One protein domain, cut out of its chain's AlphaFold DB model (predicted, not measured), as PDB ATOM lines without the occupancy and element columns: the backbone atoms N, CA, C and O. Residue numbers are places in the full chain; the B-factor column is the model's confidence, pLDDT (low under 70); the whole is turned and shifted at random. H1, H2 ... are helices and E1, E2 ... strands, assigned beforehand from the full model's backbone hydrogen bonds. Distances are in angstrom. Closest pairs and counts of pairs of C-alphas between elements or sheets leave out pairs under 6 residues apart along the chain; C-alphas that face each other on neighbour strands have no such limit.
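Overview. This is residues 49 to 172 of the 173 residues of an uncharacterized protein of Sporanaerobacter sp. PP17-6a (UniProt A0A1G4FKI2). A long, twisted sheet of five antiparallel strands makes a wall, with the helix H2 packed slantwise over one face, the short H3 beside H2, and no named helix over the other face. The hairpins E3-E4 and E4-E5 reach out toward opposite ends and make the length, their turns at Ser 131 and Lys 150, while the small helices H1 and H4 lie toward opposite ends of the sheet. The 124 printed residues hold five named strands and four named helices, E1 E2 H1 H2 H3 E3 E4 E5 H4 along the chain, and the sheet's order is E1 E2 E5 E4 E3. The class is mixed, helices and strands. The whole is only just compact, close to loose, with a radius of gyration of the C-alphas of 16.1 A, and spans 55 by 27 by 26 A.

Along the chain. Begin in the sheet at C-alpha 133, at (-4.201, 29.393, 22.270); from there E4, residues 133 to 148, runs 46.6 A. E5, residues 152 to 166, returns over 41.3 A and bends by 61 degrees at residue 163. E3, residues 121 to 130, is 29.2 A long, and E2, residues 67 to 75, 26.2 A. Find C-alpha 51 at (25.331, 14.278, 3.708), where E1, residues 51 to 58, begins its 19.4 A; it bends by 59 degrees at residue 54. H2, residues 93 to 104, measures 17.0 A. The short helices are H1, residues 81 to 84, 5.7 A; H3, residues 111 to 115, 6.0 A; and H4, residues 168 to 172, 7.2 A, ending at C-alpha 172 at (2.378, 43.450, 17.136).

Arrangement. E3, E4 and E5 form a meander, each strand the antiparallel neighbour of the one before. Look at N 124 and O 139, 2.9 A, between E3 and E4, and at N 144 and O 156, 2.7 A, between E4 and E5. E2 and E5 are antiparallel at 167 degrees, with N 71 and O 159 at 2.8 A. The hairpin E1 and E2 has N 54 and O 72 at 2.8 A. H2 is on the sheet in two layers, helix on one face, at a height over the sheet of 9.5 A; on the local plane it stands at 51 degrees to E2, slantwise to the strands. The closest C-alphas of E2 and H2 are those of Leu 68 and Phe 104, 6.9 A. With residues 94 to 98 alone, H2 only just touches H3, with 3 pairs of C-alphas within 8 A, the closest those of Ile 94 and Leu 114, 6.1 A. H1 only grazes the sheet; H3 and H4 are not on it, each only just, with 4 pairs of C-alphas within 10 A. Every O i to N i+4 pair is within hydrogen-bond range in H2 and H3; H4 has 0 of 1, beside 2 of 2 O i to N i+3 pairs, and H1 is too short for an O i to N i+4 pair.

Size, cuts and confidence. The two C-alphas farthest apart, those of Ser 131 and Lys 150, are 56.8 A apart. The printed part has no cut, and no link is long. The mean pLDDT of the printed part is 71.4; look for values under 70 at, among others, residues 80 to 94, 107 to 120 and 165 to 172.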
ATOM      1  N   SER A  49      21.374  10.884   1.846       86.94
ATOM      2  CA  SER A  49      22.447  10.029   1.329       86.94
ATOM      3  C   SER A  49      23.699  10.819   0.948       86.94
ATOM      4  O   SER A  49      24.802  10.277   1.044       86.94
ATOM      5  N   ASN A  50      23.546  12.094   0.587       87.56
ATOM      6  CA  ASN A  50      24.626  12.968   0.141       87.56
ATOM      7  C   ASN A  50      25.332  13.687   1.303       87.56
ATOM      8  O   ASN A  50      26.351  14.339   1.079       87.56
ATOM      9  N   TYR A  51      24.853  13.530   2.544       88.44
ATOM     10  CA  TYR A  51      25.331  14.278   3.708       88.44
ATOM     11  C   TYR A  51      25.763  13.375   4.864       88.44
ATOM     12  O   TYR A  51      25.378  12.210   4.981       88.44
ATOM     13  N   VAL A  52      26.580  13.941   5.746       89.06
ATOM     14  CA  VAL A  52      26.957  13.379   7.041       89.06
ATOM     15  C   VAL A  52      26.433  14.298   8.133       89.06
ATOM     16  O   VAL A  52      26.621  15.512   8.072       89.06
ATOM     17  N   VAL A  53      25.815  13.717   9.159       88.50
ATOM     18  CA  VAL A  53      25.408  14.454  10.359       88.50
ATOM     19  C   VAL A  53      26.661  14.872  11.123       88.50
ATOM     20  O   VAL A  53      27.422  14.028  11.596       88.50
ATOM     21  N   LYS A  54      26.888  16.179  11.233       86.44
ATOM     22  CA  LYS A  54      27.986  16.753  12.019       86.44
ATOM     23  C   LYS A  54      27.572  17.028  13.443       86.44
ATOM     24  O   LYS A  54      28.355  16.801  14.361       86.44
ATOM     25  N   ASP A  55      26.345  17.499  13.617       84.69
ATOM     26  CA  ASP A  55      25.832  17.832  14.928       84.69
ATOM     27  C   ASP A  55      24.332  17.587  15.021       84.69
ATOM     28  O   ASP A  55      23.591  17.691  14.042       84.69
ATOM     29  N   TYR A  56      23.904  17.259  16.230       86.88
ATOM     30  CA  TYR A  56      22.514  17.056  16.583       86.88
ATOM     31  C   TYR A  56      22.308  17.614  17.980       86.88
ATOM     32  O   TYR A  56      22.849  17.092  18.963       86.88
ATOM     33  N   THR A  57      21.499  18.662  18.066       85.44
ATOM     34  CA  THR A  57      21.146  19.279  19.337       85.44
ATOM     35  C   THR A  57      19.642  19.353  19.470       85.44
ATOM     36  O   THR A  57      18.938  19.757  18.552       85.44
ATOM     37  N   LYS A  58      19.151  18.952  20.638       86.88
ATOM     38  CA  LYS A  58      17.739  18.997  20.980       86.88
ATOM     39  C   LYS A  58      17.591  19.600  22.366       86.88
ATOM     40  O   LYS A  58      18.278  19.160  23.292       86.88
ATOM     41  N   SER A  59      16.719  20.594  22.495       85.19
ATOM     42  CA  SER A  59      16.387  21.196  23.782       85.19
ATOM     43  C   SER A  59      15.686  20.194  24.690       85.19
ATOM     44  O   SER A  59      15.108  19.196  24.244       85.19
ATOM     45  N   LYS A  60      15.701  20.483  25.993       83.56
ATOM     46  CA  LYS A  60      14.710  19.885  26.889       83.56
ATOM     47  C   LYS A  60      13.320  20.355  26.456       83.56
ATOM     48  O   LYS A  60      13.178  21.461  25.938       83.56
ATOM     49  N   SER A  61      12.325  19.497  26.649       81.38
ATOM     50  CA  SER A  61      10.934  19.866  26.400       81.38
ATOM     51  C   SER A  61      10.455  20.870  27.447       81.38
ATOM     52  O   SER A  61      10.701  20.667  28.639       81.38
ATOM     53  N   GLY A  62       9.798  21.932  26.984       74.81
ATOM     54  CA  GLY A  62       9.105  22.921  27.802       74.81
ATOM     55  C   GLY A  62       7.756  22.422  28.323       74.81
ATOM     56  O   GLY A  62       7.383  21.260  28.133       74.81
ATOM     57  N   TRP A  63       7.022  23.316  28.987       64.75
ATOM     58  CA  TRP A  63       5.795  22.990  29.728       64.75
ATOM     59  C   TRP A  63       4.679  22.486  28.807       64.75
ATOM     60  O   TRP A  63       3.945  21.574  29.181       64.75
ATOM     61  N   TYR A  64       4.624  22.988  27.574       68.12
ATOM     62  CA  TYR A  64       3.643  22.586  26.563       68.12
ATOM     63  C   TYR A  64       4.241  21.695  25.467       68.12
ATOM     64  O   TYR A  64       3.734  21.624  24.352       68.12
ATOM     65  N   GLY A  65       5.356  21.014  25.751       71.62
ATOM     66  CA  GLY A  65       6.054  20.190  24.761       71.62
ATOM     67  C   GLY A  65       6.880  20.991  23.748       71.62
ATOM     68  O   GLY A  65       7.410  20.393  22.808       71.62
ATOM     69  N   GLU A  66       7.025  22.303  23.969       79.75
ATOM     70  CA  GLU A  66       7.904  23.198  23.210       79.75
ATOM     71  C   GLU A  66       9.301  22.601  23.133       79.75
ATOM     72  O   GLU A  66       9.848  22.101  24.128       79.75
ATOM     73  N   ARG A  67       9.882  22.618  21.940       86.94
ATOM     74  CA  ARG A  67      11.235  22.113  21.752       86.94
ATOM     75  C   ARG A  67      11.874  22.694  20.509       86.94
ATOM     76  O   ARG A  67      11.235  22.805  19.466       86.94
ATOM     77  N   LEU A  68      13.178  22.894  20.613       85.69
ATOM     78  CA  LEU A  68      14.047  23.210  19.496       85.69
ATOM     79  C   LEU A  68      14.898  21.989  19.156       85.69
ATOM     80  O   LEU A  68      15.535  21.395  20.031       85.69
ATOM     81  N   THR A  69      14.928  21.612  17.883       88.12
ATOM     82  CA  THR A  69      15.868  20.619  17.358       88.12
ATOM     83  C   THR A  69      16.663  21.233  16.217       88.12
ATOM     84  O   THR A  69      16.081  21.746  15.270       88.12
ATOM     85  N   ILE A  70      17.989  21.161  16.305       86.62
ATOM     86  CA  ILE A  70      18.928  21.640  15.290       86.62
ATOM     87  C   ILE A  70      19.764  20.450  14.822       86.62
ATOM     88  O   ILE A  70      20.423  19.786  15.631       86.62
ATOM     89  N   ILE A  71      19.751  20.195  13.518       87.69
ATOM     90  CA  ILE A  71      20.585  19.194  12.856       87.69
ATOM     91  C   ILE A  71      21.530  19.929  11.916       87.69
ATOM     92  O   ILE A  71      21.074  20.639  11.022       87.69
ATOM     93  N   THR A  72      22.830  19.711  12.087       87.44
ATOM     94  CA  THR A  72      23.848  20.211  11.163       87.44
ATOM     95  C   THR A  72      24.332  19.062  10.298       87.44
ATOM     96  O   THR A  72      24.879  18.074  10.796       87.44
ATOM     97  N   LEU A  73      24.149  19.206   8.995       87.19
ATOM     98  CA  LEU A  73      24.588  18.281   7.964       87.19
ATOM     99  C   LEU A  73      25.751  18.904   7.195       87.19
ATOM    100  O   LEU A  73      25.797  20.116   7.024       87.19
ATOM    101  N   GLU A  74      26.671  18.086   6.702       87.44
ATOM    102  CA  GLU A  74      27.710  18.505   5.757       87.44
ATOM    103  C   GLU A  74      27.749  17.523   4.590       87.44
ATOM    104  O   GLU A  74      27.680  16.309   4.792       87.44
ATOM    105  N   SER A  75      27.845  18.041   3.374       87.19
ATOM    106  CA  SER A  75      27.977  17.251   2.152       87.19
ATOM    107  C   SER A  75      29.184  16.308   2.222       87.19
ATOM    108  O   SER A  75      30.265  16.656   2.698       87.19
ATOM    109  N   LYS A  76      29.008  15.078   1.731       87.69
ATOM    110  CA  LYS A  76      30.084  14.075   1.622       87.69
ATOM    111  C   LYS A  76      31.111  14.438   0.551       87.69
ATOM    112  O   LYS A  76      32.252  13.981   0.611       87.69
ATOM    113  N   SER A  77      30.693  15.223  -0.436       83.75
ATOM    114  CA  SER A  77      31.476  15.589  -1.609       83.75
ATOM    115  C   SER A  77      31.602  17.100  -1.691       83.75
ATOM    116  O   SER A  77      30.655  17.819  -1.389       83.75
ATOM    117  N   ALA A  78      32.775  17.570  -2.112       81.50
ATOM    118  CA  ALA A  78      32.976  18.988  -2.353       81.50
ATOM    119  C   ALA A  78      32.163  19.443  -3.579       81.50
ATOM    120  O   ALA A  78      32.113  18.730  -4.584       81.50
ATOM    121  N   LEU A  79      31.570  20.630  -3.490       71.44
ATOM    122  CA  LEU A  79      30.895  21.313  -4.589       71.44
ATOM    123  C   LEU A  79      31.913  21.823  -5.615       71.44
ATOM    124  O   LEU A  79      33.072  22.100  -5.281       71.44
ATOM    125  N   LYS A  80      31.461  21.975  -6.864       67.94
ATOM    126  CA  LYS A  80      32.225  22.639  -7.930       67.94
ATOM    127  C   LYS A  80      32.078  24.162  -7.813       67.94
ATOM    128  O   LYS A  80      31.020  24.651  -7.427       67.94
ATOM    129  N   ASP A  81      33.107  24.912  -8.212       62.75
ATOM    130  CA  ASP A  81      33.169  26.387  -8.124       62.75
ATOM    131  C   ASP A  81      31.979  27.121  -8.777       62.75
ATOM    132  O   ASP A  81      31.634  28.236  -8.387       62.75
ATOM    133  N   GLU A  82      31.340  26.509  -9.772       60.66
ATOM    134  CA  GLU A  82      30.242  27.096 -10.548       60.66
ATOM    135  C   GLU A  82      28.892  27.078  -9.800       60.66
ATOM    136  O   GLU A  82      28.048  27.938 -10.047       60.66
ATOM    137  N   GLU A  83      28.705  26.184  -8.821       56.38
ATOM    138  CA  GLU A  83      27.477  26.074  -8.005       56.38
ATOM    139  C   GLU A  83      27.424  27.104  -6.853       56.38
ATOM    140  O   GLU A  83      26.398  27.270  -6.194       56.38
ATOM    141  N   TYR A  84      28.522  27.838  -6.625       53.16
ATOM    142  CA  TYR A  84      28.733  28.749  -5.490       53.16
ATOM    143  C   TYR A  84      28.062  30.133  -5.632       53.16
ATOM    144  O   TYR A  84      27.885  30.838  -4.640       53.16
ATOM    145  N   LYS A  85      27.709  30.581  -6.845       51.25
ATOM    146  CA  LYS A  85      27.515  32.023  -7.122       51.25
ATOM    147  C   LYS A  85      26.094  32.597  -7.021       51.25
ATOM    148  O   LYS A  85      25.948  33.786  -7.282       51.25
ATOM    149  N   THR A  86      25.052  31.846  -6.663       50.75
ATOM    150  CA  THR A  86      23.668  32.321  -6.928       50.75
ATOM    151  C   THR A  86      22.662  32.259  -5.778       50.75
ATOM    152  O   THR A  86      21.462  32.312  -6.035       50.75
ATOM    153  N   LYS A  87      23.076  32.195  -4.506       51.47
ATOM    154  CA  LYS A  87      22.107  32.117  -3.397       51.47
ATOM    155  C   LYS A  87      22.444  33.086  -2.259       51.47
ATOM    156  O   LYS A  87      23.425  32.902  -1.544       51.47
ATOM    157  N   THR A  88      21.627  34.129  -2.127       50.78
ATOM    158  CA  THR A  88      21.687  35.139  -1.060       50.78
ATOM    159  C   THR A  88      20.601  34.823  -0.029       50.78
ATOM    160  O   THR A  88      19.462  34.590  -0.446       50.78
ATOM    161  N   PRO A  89      20.896  34.825   1.284       50.69
ATOM    162  CA  PRO A  89      19.864  34.610   2.290       50.69
ATOM    163  C   PRO A  89      18.849  35.771   2.291       50.69
ATOM    164  O   PRO A  89      19.237  36.920   2.050       50.69
ATOM    165  N   PRO A  90      17.562  35.511   2.573       50.09
ATOM    166  CA  PRO A  90      16.581  36.567   2.810       50.09
ATOM    167  C   PRO A  90      16.944  37.392   4.058       50.09
ATOM    168  O   PRO A  90      17.501  36.874   5.026       50.09
ATOM    169  N   SER A  91      16.612  38.685   4.062       52.56
ATOM    170  CA  SER A  91      16.785  39.559   5.232       52.56
ATOM    171  C   SER A  91      15.873  39.139   6.397       52.56
ATOM    172  O   SER A  91      14.694  38.880   6.165       52.56
ATOM    173  N   GLY A  92      16.384  39.138   7.636       59.84
ATOM    174  CA  GLY A  92      15.616  38.889   8.874       59.84
ATOM    175  C   GLY A  92      15.696  37.459   9.437       59.84
ATOM    176  O   GLY A  92      15.441  37.251  10.617       59.84
ATOM    177  N   PHE A  93      16.138  36.484   8.637       64.69
ATOM    178  CA  PHE A  93      16.272  35.079   9.047       64.69
ATOM    179  C   PHE A  93      17.279  34.856  10.191       64.69
ATOM    180  O   PHE A  93      17.039  34.081  11.116       64.69
ATOM    181  N   ILE A  94      18.427  35.535  10.119       67.88
ATOM    182  CA  ILE A  94      19.509  35.387  11.103       67.88
ATOM    183  C   ILE A  94      19.026  35.799  12.495       67.88
ATOM    184  O   ILE A  94      19.314  35.105  13.471       67.88
ATOM    185  N   ASP A  95      18.255  36.883  12.568       71.44
ATOM    186  CA  ASP A  95      17.702  37.384  13.822       71.44
ATOM    187  C   ASP A  95      16.679  36.395  14.396       71.44
ATOM    188  O   ASP A  95      16.728  36.091  15.586       71.44
ATOM    189  N   ASP A  96      15.818  35.810  13.557       69.69
ATOM    190  CA  ASP A  96      14.856  34.781  13.977       69.69
ATOM    191  C   ASP A  96      15.565  33.547  14.571       69.69
ATOM    192  O   ASP A  96      15.191  33.069  15.644       69.69
ATOM    193  N   VAL A  97      16.636  33.051  13.938       71.12
ATOM    194  CA  VAL A  97      17.393  31.888  14.446       71.12
ATOM    195  C   VAL A  97      18.109  32.200  15.753       71.12
ATOM    196  O   VAL A  97      18.081  31.375  16.668       71.12
ATOM    197  N   LEU A  98      18.743  33.371  15.850       74.31
ATOM    198  CA  LEU A  98      19.447  33.797  17.060       74.31
ATOM    199  C   LEU A  98      18.481  33.958  18.235       74.31
ATOM    200  O   LEU A  98      18.742  33.417  19.310       74.31
ATOM    201  N   ASN A  99      17.339  34.609  18.008       73.56
ATOM    202  CA  ASN A  99      16.294  34.776  19.015       73.56
ATOM    203  C   ASN A  99      15.782  33.418  19.517       73.56
ATOM    204  O   ASN A  99      15.643  33.205  20.720       73.56
ATOM    205  N   VAL A 100      15.542  32.464  18.611       71.00
ATOM    206  CA  VAL A 100      15.087  31.113  18.978       71.00
ATOM    207  C   VAL A 100      16.167  30.351  19.756       71.00
ATOM    208  O   VAL A 100      15.869  29.696  20.755       71.00
ATOM    209  N   GLN A 101      17.437  30.439  19.355       73.06
ATOM    210  CA  GLN A 101      18.537  29.827  20.109       73.06
ATOM    211  C   GLN A 101      18.652  30.391  21.525       73.06
ATOM    212  O   GLN A 101      18.868  29.623  22.465       73.06
ATOM    213  N   GLU A 102      18.483  31.703  21.679       77.50
ATOM    214  CA  GLU A 102      18.506  32.381  22.970       77.50
ATOM    215  C   GLU A 102      17.353  31.927  23.872       77.50
ATOM    216  O   GLU A 102      17.604  31.519  25.006       77.50
ATOM    217  N   GLN A 103      16.120  31.886  23.358       72.50
ATOM    218  CA  GLN A 103      14.942  31.420  24.103       72.50
ATOM    219  C   GLN A 103      15.125  30.017  24.696       72.50
ATOM    220  O   GLN A 103      14.710  29.754  25.824       72.50
ATOM    221  N   PHE A 104      15.766  29.113  23.951       72.44
ATOM    222  CA  PHE A 104      16.004  27.737  24.392       72.44
ATOM    223  C   PHE A 104      17.380  27.522  25.049       72.44
ATOM    224  O   PHE A 104      17.674  26.403  25.479       72.44
ATOM    225  N   GLY A 105      18.223  28.558  25.138       69.69
ATOM    226  CA  GLY A 105      19.571  28.494  25.707       69.69
ATOM    227  C   GLY A 105      20.530  27.565  24.948       69.69
ATOM    228  O   GLY A 105      21.395  26.933  25.561       69.69
ATOM    229  N   ILE A 106      20.363  27.419  23.628       70.00
ATOM    230  CA  ILE A 106      21.149  26.504  22.783       70.00
ATOM    231  C   ILE A 106      22.040  27.299  21.832       70.00
ATOM    232  O   ILE A 106      21.699  27.551  20.679       70.00
ATOM    233  N   TYR A 107      23.240  27.625  22.301       69.00
ATOM    234  CA  TYR A 107      24.221  28.426  21.560       69.00
ATOM    235  C   TYR A 107      25.231  27.536  20.831       69.00
ATOM    236  O   TYR A 107      26.396  27.424  21.211       69.00
ATOM    237  N   LYS A 108      24.752  26.818  19.813       66.25
ATOM    238  CA  LYS A 108      25.543  25.826  19.064       66.25
ATOM    239  C   LYS A 108      26.132  26.349  17.761       66.25
ATOM    240  O   LYS A 108      27.164  25.846  17.331       66.25
ATOM    241  N   ILE A 109      25.466  27.316  17.144       65.50
ATOM    242  CA  ILE A 109      25.930  27.981  15.929       65.50
ATOM    243  C   ILE A 109      26.286  29.399  16.351       65.50
ATOM    244  O   ILE A 109      25.485  30.049  17.020       65.50
ATOM    245  N   SER A 110      27.491  29.861  16.039       64.88
ATOM    246  CA  SER A 110      27.870  31.224  16.404       64.88
ATOM    247  C   SER A 110      27.114  32.246  15.551       64.88
ATOM    248  O   SER A 110      26.840  32.009  14.374       64.88
ATOM    249  N   SER A 111      26.825  33.419  16.120       59.09
ATOM    250  CA  SER A 111      26.263  34.553  15.373       59.09
ATOM    251  C   SER A 111      27.119  34.917  14.164       59.09
ATOM    252  O   SER A 111      26.590  35.215  13.101       59.09
ATOM    253  N   TYR A 112      28.441  34.801  14.291       57.72
ATOM    254  CA  TYR A 112      29.377  34.987  13.189       57.72
ATOM    255  C   TYR A 112      29.202  33.946  12.071       57.72
ATOM    256  O   TYR A 112      29.237  34.306  10.899       57.72
ATOM    257  N   GLU A 113      28.996  32.666  12.392       61.69
ATOM    258  CA  GLU A 113      28.690  31.641  11.381       61.69
ATOM    259  C   GLU A 113      27.340  31.902  10.706       61.69
ATOM    260  O   GLU A 113      27.249  31.764   9.491       61.69
ATOM    261  N   LEU A 114      26.324  32.342  11.462       62.00
ATOM    262  CA  LEU A 114      24.994  32.665  10.930       62.00
ATOM    263  C   LEU A 114      24.997  33.917  10.033       62.00
ATOM    264  O   LEU A 114      24.397  33.921   8.963       62.00
ATOM    265  N   MET A 115      25.712  34.971  10.427       61.53
ATOM    266  CA  MET A 115      25.832  36.214   9.650       61.53
ATOM    267  C   MET A 115      26.573  36.029   8.323       61.53
ATOM    268  O   MET A 115      26.395  36.823   7.403       61.53
ATOM    269  N   ASN A 116      27.400  34.986   8.224       57.25
ATOM    270  CA  ASN A 116      28.159  34.661   7.021       57.25
ATOM    271  C   ASN A 116      27.501  33.578   6.158       57.25
ATOM    272  O   ASN A 116      28.089  33.203   5.139       57.25
ATOM    273  N   LEU A 117      26.311  33.089   6.534       60.22
ATOM    274  CA  LEU A 117      25.578  32.110   5.738       60.22
ATOM    275  C   LEU A 117      25.339  32.673   4.339       60.22
ATOM    276  O   LEU A 117      24.763  33.748   4.164       60.22
ATOM    277  N   LYS A 118      25.755  31.920   3.326       56.03
ATOM    278  CA  LYS A 118      25.387  32.186   1.935       56.03
ATOM    279  C   LYS A 118      24.511  31.045   1.459       56.03
ATOM    280  O   LYS A 118      25.001  29.927   1.317       56.03
ATOM    281  N   GLY A 119      23.236  31.319   1.196       60.47
ATOM    282  CA  GLY A 119      22.381  30.308   0.599       60.47
ATOM    283  C   GLY A 119      20.891  30.598   0.625       60.47
ATOM    284  O   GLY A 119      20.462  31.739   0.500       60.47
ATOM    285  N   TRP A 120      20.114  29.519   0.685       62.47
ATOM    286  CA  TRP A 120      18.661  29.512   0.536       62.47
ATOM    287  C   TRP A 120      17.989  29.031   1.819       62.47
ATOM    288  O   TRP A 120      18.510  28.146   2.502       62.47
ATOM    289  N   GLU A 121      16.821  29.600   2.096       71.06
ATOM    290  CA  GLU A 121      15.979  29.261   3.235       71.06
ATOM    291  C   GLU A 121      14.639  28.692   2.747       71.06
ATOM    292  O   GLU A 121      13.974  29.279   1.889       71.06
ATOM    293  N   LYS A 122      14.202  27.580   3.348       72.00
ATOM    294  CA  LYS A 122      12.793  27.167   3.348       72.00
ATOM    295  C   LYS A 122      12.216  27.368   4.735       72.00
ATOM    296  O   LYS A 122      12.671  26.699   5.659       72.00
ATOM    297  N   ARG A 123      11.153  28.166   4.847       79.00
ATOM    298  CA  ARG A 123      10.311  28.224   6.045       79.00
ATOM    299  C   ARG A 123       8.989  27.512   5.791       79.00
ATOM    300  O   ARG A 123       8.295  27.810   4.821       79.00
ATOM    301  N   ILE A 124       8.628  26.575   6.661       80.56
ATOM    302  CA  ILE A 124       7.321  25.907   6.659       80.56
ATOM    303  C   ILE A 124       6.672  26.153   8.021       80.56
ATOM    304  O   ILE A 124       7.236  25.762   9.039       80.56
ATOM    305  N   LYS A 125       5.489  26.779   8.042       82.06
ATOM    306  CA  LYS A 125       4.675  26.959   9.256       82.06
ATOM    307  C   LYS A 125       3.484  25.996   9.238       82.06
ATOM    308  O   LYS A 125       2.811  25.878   8.213       82.06
ATOM    309  N   LYS A 126       3.187  25.341  10.360       81.69
ATOM    310  CA  LYS A 126       1.972  24.532  10.563       81.69
ATOM    311  C   LYS A 126       1.223  25.045  11.784       81.69
ATOM    312  O   LYS A 126       1.796  25.081  12.864       81.69
ATOM    313  N   LYS A 127      -0.037  25.442  11.606       77.56
ATOM    314  CA  LYS A 127      -0.867  25.998  12.682       77.56
ATOM    315  C   LYS A 127      -1.653  24.902  13.390       77.56
ATOM    316  O   LYS A 127      -2.224  24.038  12.724       77.56
ATOM    317  N   TYR A 128      -1.757  25.002  14.709       72.25
ATOM    318  CA  TYR A 128      -2.619  24.162  15.534       72.25
ATOM    319  C   TYR A 128      -3.474  25.050  16.436       72.25
ATOM    320  O   TYR A 128      -2.997  26.031  17.006       72.25
ATOM    321  N   SER A 129      -4.755  24.710  16.561       63.03
ATOM    322  CA  SER A 129      -5.688  25.411  17.442       63.03
ATOM    323  C   SER A 129      -6.236  24.448  18.481       63.03
ATOM    324  O   SER A 129      -6.891  23.478  18.102       63.03
ATOM    325  N   ASN A 130      -6.042  24.749  19.764       58.03
ATOM    326  CA  ASN A 130      -6.787  24.108  20.844       58.03
ATOM    327  C   ASN A 130      -7.329  25.171  21.805       58.03
ATOM    328  O   ASN A 130      -6.559  25.863  22.461       58.03
ATOM    329  N   SER A 131      -8.664  25.267  21.838       57.75
ATOM    330  CA  SER A 131      -9.583  25.923  22.797       57.75
ATOM    331  C   SER A 131      -9.320  27.348  23.331       57.75
ATOM    332  O   SER A 131     -10.287  27.970  23.755       57.75
ATOM    333  N   ALA A 132      -8.108  27.906  23.289       57.94
ATOM    334  CA  ALA A 132      -7.809  29.289  23.688       57.94
ATOM    335  C   ALA A 132      -6.484  29.841  23.119       57.94
ATOM    336  O   ALA A 132      -6.339  31.056  23.011       57.94
ATOM    337  N   GLU A 133      -5.541  28.983  22.715       59.72
ATOM    338  CA  GLU A 133      -4.201  29.393  22.270       59.72
ATOM    339  C   GLU A 133      -3.924  28.896  20.842       59.72
ATOM    340  O   GLU A 133      -4.290  27.777  20.459       59.72
ATOM    341  N   GLN A 134      -3.314  29.764  20.028       66.38
ATOM    342  CA  GLN A 134      -2.821  29.419  18.695       66.38
ATOM    343  C   GLN A 134      -1.314  29.212  18.771       66.38
ATOM    344  O   GLN A 134      -0.562  30.132  19.099       66.38
ATOM    345  N   TYR A 135      -0.898  27.996  18.441       73.75
ATOM    346  CA  TYR A 135       0.502  27.624  18.334       73.75
ATOM    347  C   TYR A 135       0.825  27.296  16.889       73.75
ATOM    348  O   TYR A 135       0.008  26.718  16.164       73.75
ATOM    349  N   ASN A 136       2.046  27.615  16.491       79.69
ATOM    350  CA  ASN A 136       2.584  27.250  15.199       79.69
ATOM    351  C   ASN A 136       3.832  26.394  15.411       79.69
ATOM    352  O   ASN A 136       4.717  26.749  16.180       79.69
ATOM    353  N   ASP A 137       3.931  25.279  14.700       84.19
ATOM    354  CA  ASP A 137       5.226  24.647  14.493       84.19
ATOM    355  C   ASP A 137       5.907  25.340  13.317       84.19
ATOM    356  O   ASP A 137       5.282  25.592  12.279       84.19
ATOM    357  N   GLU A 138       7.200  25.593  13.447       84.88
ATOM    358  CA  GLU A 138       8.014  26.183  12.400       84.88
ATOM    359  C   GLU A 138       9.199  25.285  12.078       84.88
ATOM    360  O   GLU A 138       9.871  24.734  12.952       84.88
ATOM    361  N   PHE A 139       9.466  25.146  10.789       85.31
ATOM    362  CA  PHE A 139      10.630  24.446  10.294       85.31
ATOM    363  C   PHE A 139      11.404  25.339   9.346       85.31
ATOM    364  O   PHE A 139      10.830  25.902   8.411       85.31
ATOM    365  N   TYR A 140      12.707  25.399   9.578       80.38
ATOM    366  CA  TYR A 140      13.660  26.108   8.752       80.38
ATOM    367  C   TYR A 140      14.662  25.108   8.185       80.38
ATOM    368  O   TYR A 140      15.248  24.308   8.915       80.38
ATOM    369  N   MET A 141      14.877  25.166   6.874       79.62
ATOM    370  CA  MET A 141      16.020  24.532   6.228       79.62
ATOM    371  C   MET A 141      16.910  25.613   5.648       79.62
ATOM    372  O   MET A 141      16.445  26.420   4.848       79.62
ATOM    373  N   VAL A 142      18.182  25.587   6.027       74.81
ATOM    374  CA  VAL A 142      19.177  26.584   5.642       74.81
ATOM    375  C   VAL A 142      20.331  25.879   4.988       74.81
ATOM    376  O   VAL A 142      20.896  24.957   5.570       74.81
ATOM    377  N   ILE A 143      20.707  26.337   3.810       72.50
ATOM    378  CA  ILE A 143      21.881  25.830   3.115       72.50
ATOM    379  C   ILE A 143      22.972  26.891   3.221       72.50
ATOM    380  O   ILE A 143      22.732  28.049   2.907       72.50
ATOM    381  N   ASP A 144      24.151  26.493   3.670       72.12
ATOM    382  CA  ASP A 144      25.366  27.294   3.725       72.12
ATOM    383  C   ASP A 144      26.449  26.637   2.884       72.12
ATOM    384  O   ASP A 144      26.586  25.415   2.868       72.12
ATOM    385  N   ILE A 145      27.262  27.436   2.209       65.56
ATOM    386  CA  ILE A 145      28.392  26.933   1.436       65.56
ATOM    387  C   ILE A 145      29.663  27.495   2.052       65.56
ATOM    388  O   ILE A 145      30.104  28.604   1.750       65.56
ATOM    389  N   ASN A 146      30.279  26.686   2.911       61.16
ATOM    390  CA  ASN A 146      31.519  27.052   3.573       61.16
ATOM    391  C   ASN A 146      32.716  26.611   2.715       61.16
ATOM    392  O   ASN A 146      32.963  25.421   2.491       61.16
ATOM    393  N   GLY A 147      33.474  27.590   2.219       53.16
ATOM    394  CA  GLY A 147      34.723  27.363   1.494       53.16
ATOM    395  C   GLY A 147      35.896  27.086   2.439       53.16
ATOM    396  O   GLY A 147      36.087  27.782   3.433       53.16
ATOM    397  N   ASN A 148      36.726  26.089   2.128       57.12
ATOM    398  CA  ASN A 148      38.012  25.879   2.800       57.12
ATOM    399  C   ASN A 148      39.132  26.669   2.088       57.12
ATOM    400  O   ASN A 148      39.129  26.784   0.863       57.12
ATOM    401  N   LYS A 149      40.173  27.084   2.831       52.97
ATOM    402  CA  LYS A 149      41.441  27.695   2.364       52.97
ATOM    403  C   LYS A 149      42.198  26.911   1.266       52.97
ATOM    404  O   LYS A 149      43.236  27.373   0.809       52.97
ATOM    405  N   LYS A 150      41.717  25.734   0.847       62.38
ATOM    406  CA  LYS A 150      42.294  24.887  -0.216       62.38
ATOM    407  C   LYS A 150      41.405  24.765  -1.468       62.38
ATOM    408  O   LYS A 150      41.564  23.798  -2.207       62.38
ATOM    409  N   GLY A 151      40.444  25.671  -1.673       64.12
ATOM    410  CA  GLY A 151      39.590  25.676  -2.873       64.12
ATOM    411  C   GLY A 151      38.615  24.498  -2.957       64.12
ATOM    412  O   GLY A 151      38.265  24.059  -4.043       64.12
ATOM    413  N   LYS A 152      38.213  23.937  -1.809       70.56
ATOM    414  CA  LYS A 152      37.152  22.922  -1.723       70.56
ATOM    415  C   LYS A 152      35.989  23.505  -0.939       70.56
ATOM    416  O   LYS A 152      36.198  23.977   0.181       70.56
ATOM    417  N   TYR A 153      34.799  23.445  -1.516       74.25
ATOM    418  CA  TYR A 153      33.571  23.970  -0.931       74.25
ATOM    419  C   TYR A 153      32.729  22.803  -0.452       74.25
ATOM    420  O   TYR A 153      32.528  21.860  -1.207       74.25
ATOM    421  N   TYR A 154      32.256  22.842   0.785       77.69
ATOM    422  CA  TYR A 154      31.306  21.850   1.274       77.69
ATOM    423  C   TYR A 154      30.013  22.560   1.620       77.69
ATOM    424  O   TYR A 154      30.016  23.583   2.309       77.69
ATOM    425  N   GLU A 155      28.911  22.001   1.141       79.25
ATOM    426  CA  GLU A 155      27.591  22.413   1.585       79.25
ATOM    427  C   GLU A 155      27.394  21.977   3.034       79.25
ATOM    428  O   GLU A 155      27.621  20.809   3.369       79.25
ATOM    429  N   LYS A 156      26.968  22.902   3.884       81.69
ATOM    430  CA  LYS A 156      26.411  22.633   5.200       81.69
ATOM    431  C   LYS A 156      24.922  22.921   5.159       81.69
ATOM    432  O   LYS A 156      24.508  23.949   4.645       81.69
ATOM    433  N   VAL A 157      24.117  22.034   5.724       82.06
ATOM    434  CA  VAL A 157      22.672  22.250   5.829       82.06
ATOM    435  C   VAL A 157      22.267  22.245   7.290       82.06
ATOM    436  O   VAL A 157      22.570  21.302   8.020       82.06
ATOM    437  N   TYR A 158      21.567  23.290   7.710       82.31
ATOM    438  CA  TYR A 158      20.970  23.399   9.031       82.31
ATOM    439  C   TYR A 158      19.476  23.110   8.913       82.31
ATOM    440  O   TYR A 158      18.745  23.837   8.241       82.31
ATOM    441  N   LEU A 159      19.022  22.036   9.555       87.06
ATOM    442  CA  LEU A 159      17.600  21.735   9.717       87.06
ATOM    443  C   LEU A 159      17.199  22.149  11.129       87.06
ATOM    444  O   LEU A 159      17.729  21.607  12.101       87.06
ATOM    445  N   ILE A 160      16.286  23.105  11.243       85.31
ATOM    446  CA  ILE A 160      15.865  23.696  12.511       85.31
ATOM    447  C   ILE A 160      14.359  23.473  12.650       85.31
ATOM    448  O   ILE A 160      13.562  24.056  11.923       85.31
ATOM    449  N   GLU A 161      13.970  22.608  13.579       88.06
ATOM    450  CA  GLU A 161      12.578  22.379  13.967       88.06
ATOM    451  C   GLU A 161      12.301  23.109  15.281       88.06
ATOM    452  O   GLU A 161      12.909  22.782  16.303       88.06
ATOM    453  N   ASN A 162      11.353  24.041  15.257       86.38
ATOM    454  CA  ASN A 162      10.832  24.740  16.422       86.38
ATOM    455  C   ASN A 162       9.355  24.367  16.617       86.38
ATOM    456  O   ASN A 162       8.513  24.730  15.797       86.38
ATOM    457  N   LEU A 163       9.040  23.598  17.658       86.44
ATOM    458  CA  LEU A 163       7.661  23.187  17.939       86.44
ATOM    459  C   LEU A 163       7.000  24.078  18.981       86.44
ATOM    460  O   LEU A 163       7.631  24.414  19.986       86.44
ATOM    461  N   ASN A 164       5.703  24.316  18.782       78.31
ATOM    462  CA  ASN A 164       4.826  25.091  19.660       78.31
ATOM    463  C   ASN A 164       5.266  26.550  19.861       78.31
ATOM    464  O   ASN A 164       5.289  27.059  20.978       78.31
ATOM    465  N   VAL A 165       5.571  27.252  18.772       69.25
ATOM    466  CA  VAL A 165       5.773  28.706  18.778       69.25
ATOM    467  C   VAL A 165       4.436  29.388  19.061       69.25
ATOM    468  O   VAL A 165       3.492  29.251  18.282       69.25
ATOM    469  N   LEU A 166       4.346  30.127  20.166       67.69
ATOM    470  CA  LEU A 166       3.220  31.027  20.426       67.69
ATOM    471  C   LEU A 166       3.117  32.056  19.293       67.69
ATOM    472  O   LEU A 166       4.099  32.738  18.988       67.69
ATOM    473  N   ASP A 167       1.940  32.168  18.667       60.72
ATOM    474  CA  ASP A 167       1.698  33.118  17.573       60.72
ATOM    475  C   ASP A 167       1.660  34.563  18.114       60.72
ATOM    476  O   ASP A 167       0.608  35.151  18.375       60.72
ATOM    477  N   MET A 168       2.851  35.124  18.335       51.94
ATOM    478  CA  MET A 168       3.065  36.468  18.874       51.94
ATOM    479  C   MET A 168       2.862  37.566  17.816       51.94
ATOM    480  O   MET A 168       2.782  38.741  18.171       51.94
ATOM    481  N   GLU A 169       2.746  37.217  16.525       54.06
ATOM    482  CA  GLU A 169       2.519  38.185  15.436       54.06
ATOM    483  C   GLU A 169       1.182  38.927  15.614       54.06
ATOM    484  O   GLU A 169       1.069  40.091  15.234       54.06
ATOM    485  N   ARG A 170       0.195  38.319  16.287       51.66
ATOM    486  CA  ARG A 170      -1.075  38.979  16.632       51.66
ATOM    487  C   ARG A 170      -0.937  40.130  17.632       51.66
ATOM    488  O   ARG A 170      -1.799  41.001  17.646       51.66
ATOM    489  N   TYR A 171       0.114  40.136  18.449       45.66
ATOM    490  CA  TYR A 171       0.334  41.144  19.493       45.66
ATOM    491  C   TYR A 171       1.190  42.331  19.023       45.66
ATOM    492  O   TYR A 171       1.512  43.205  19.823       45.66
ATOM    493  N   ARG A 172       1.581  42.367  17.740       44.81
ATOM    494  CA  ARG A 172       2.378  43.450  17.136       44.81
ATOM    495  C   ARG A 172       1.562  44.474  16.327       44.81
ATOM    496  O   ARG A 172       2.181  45.333  15.704       44.81
TER     497      ARG A 172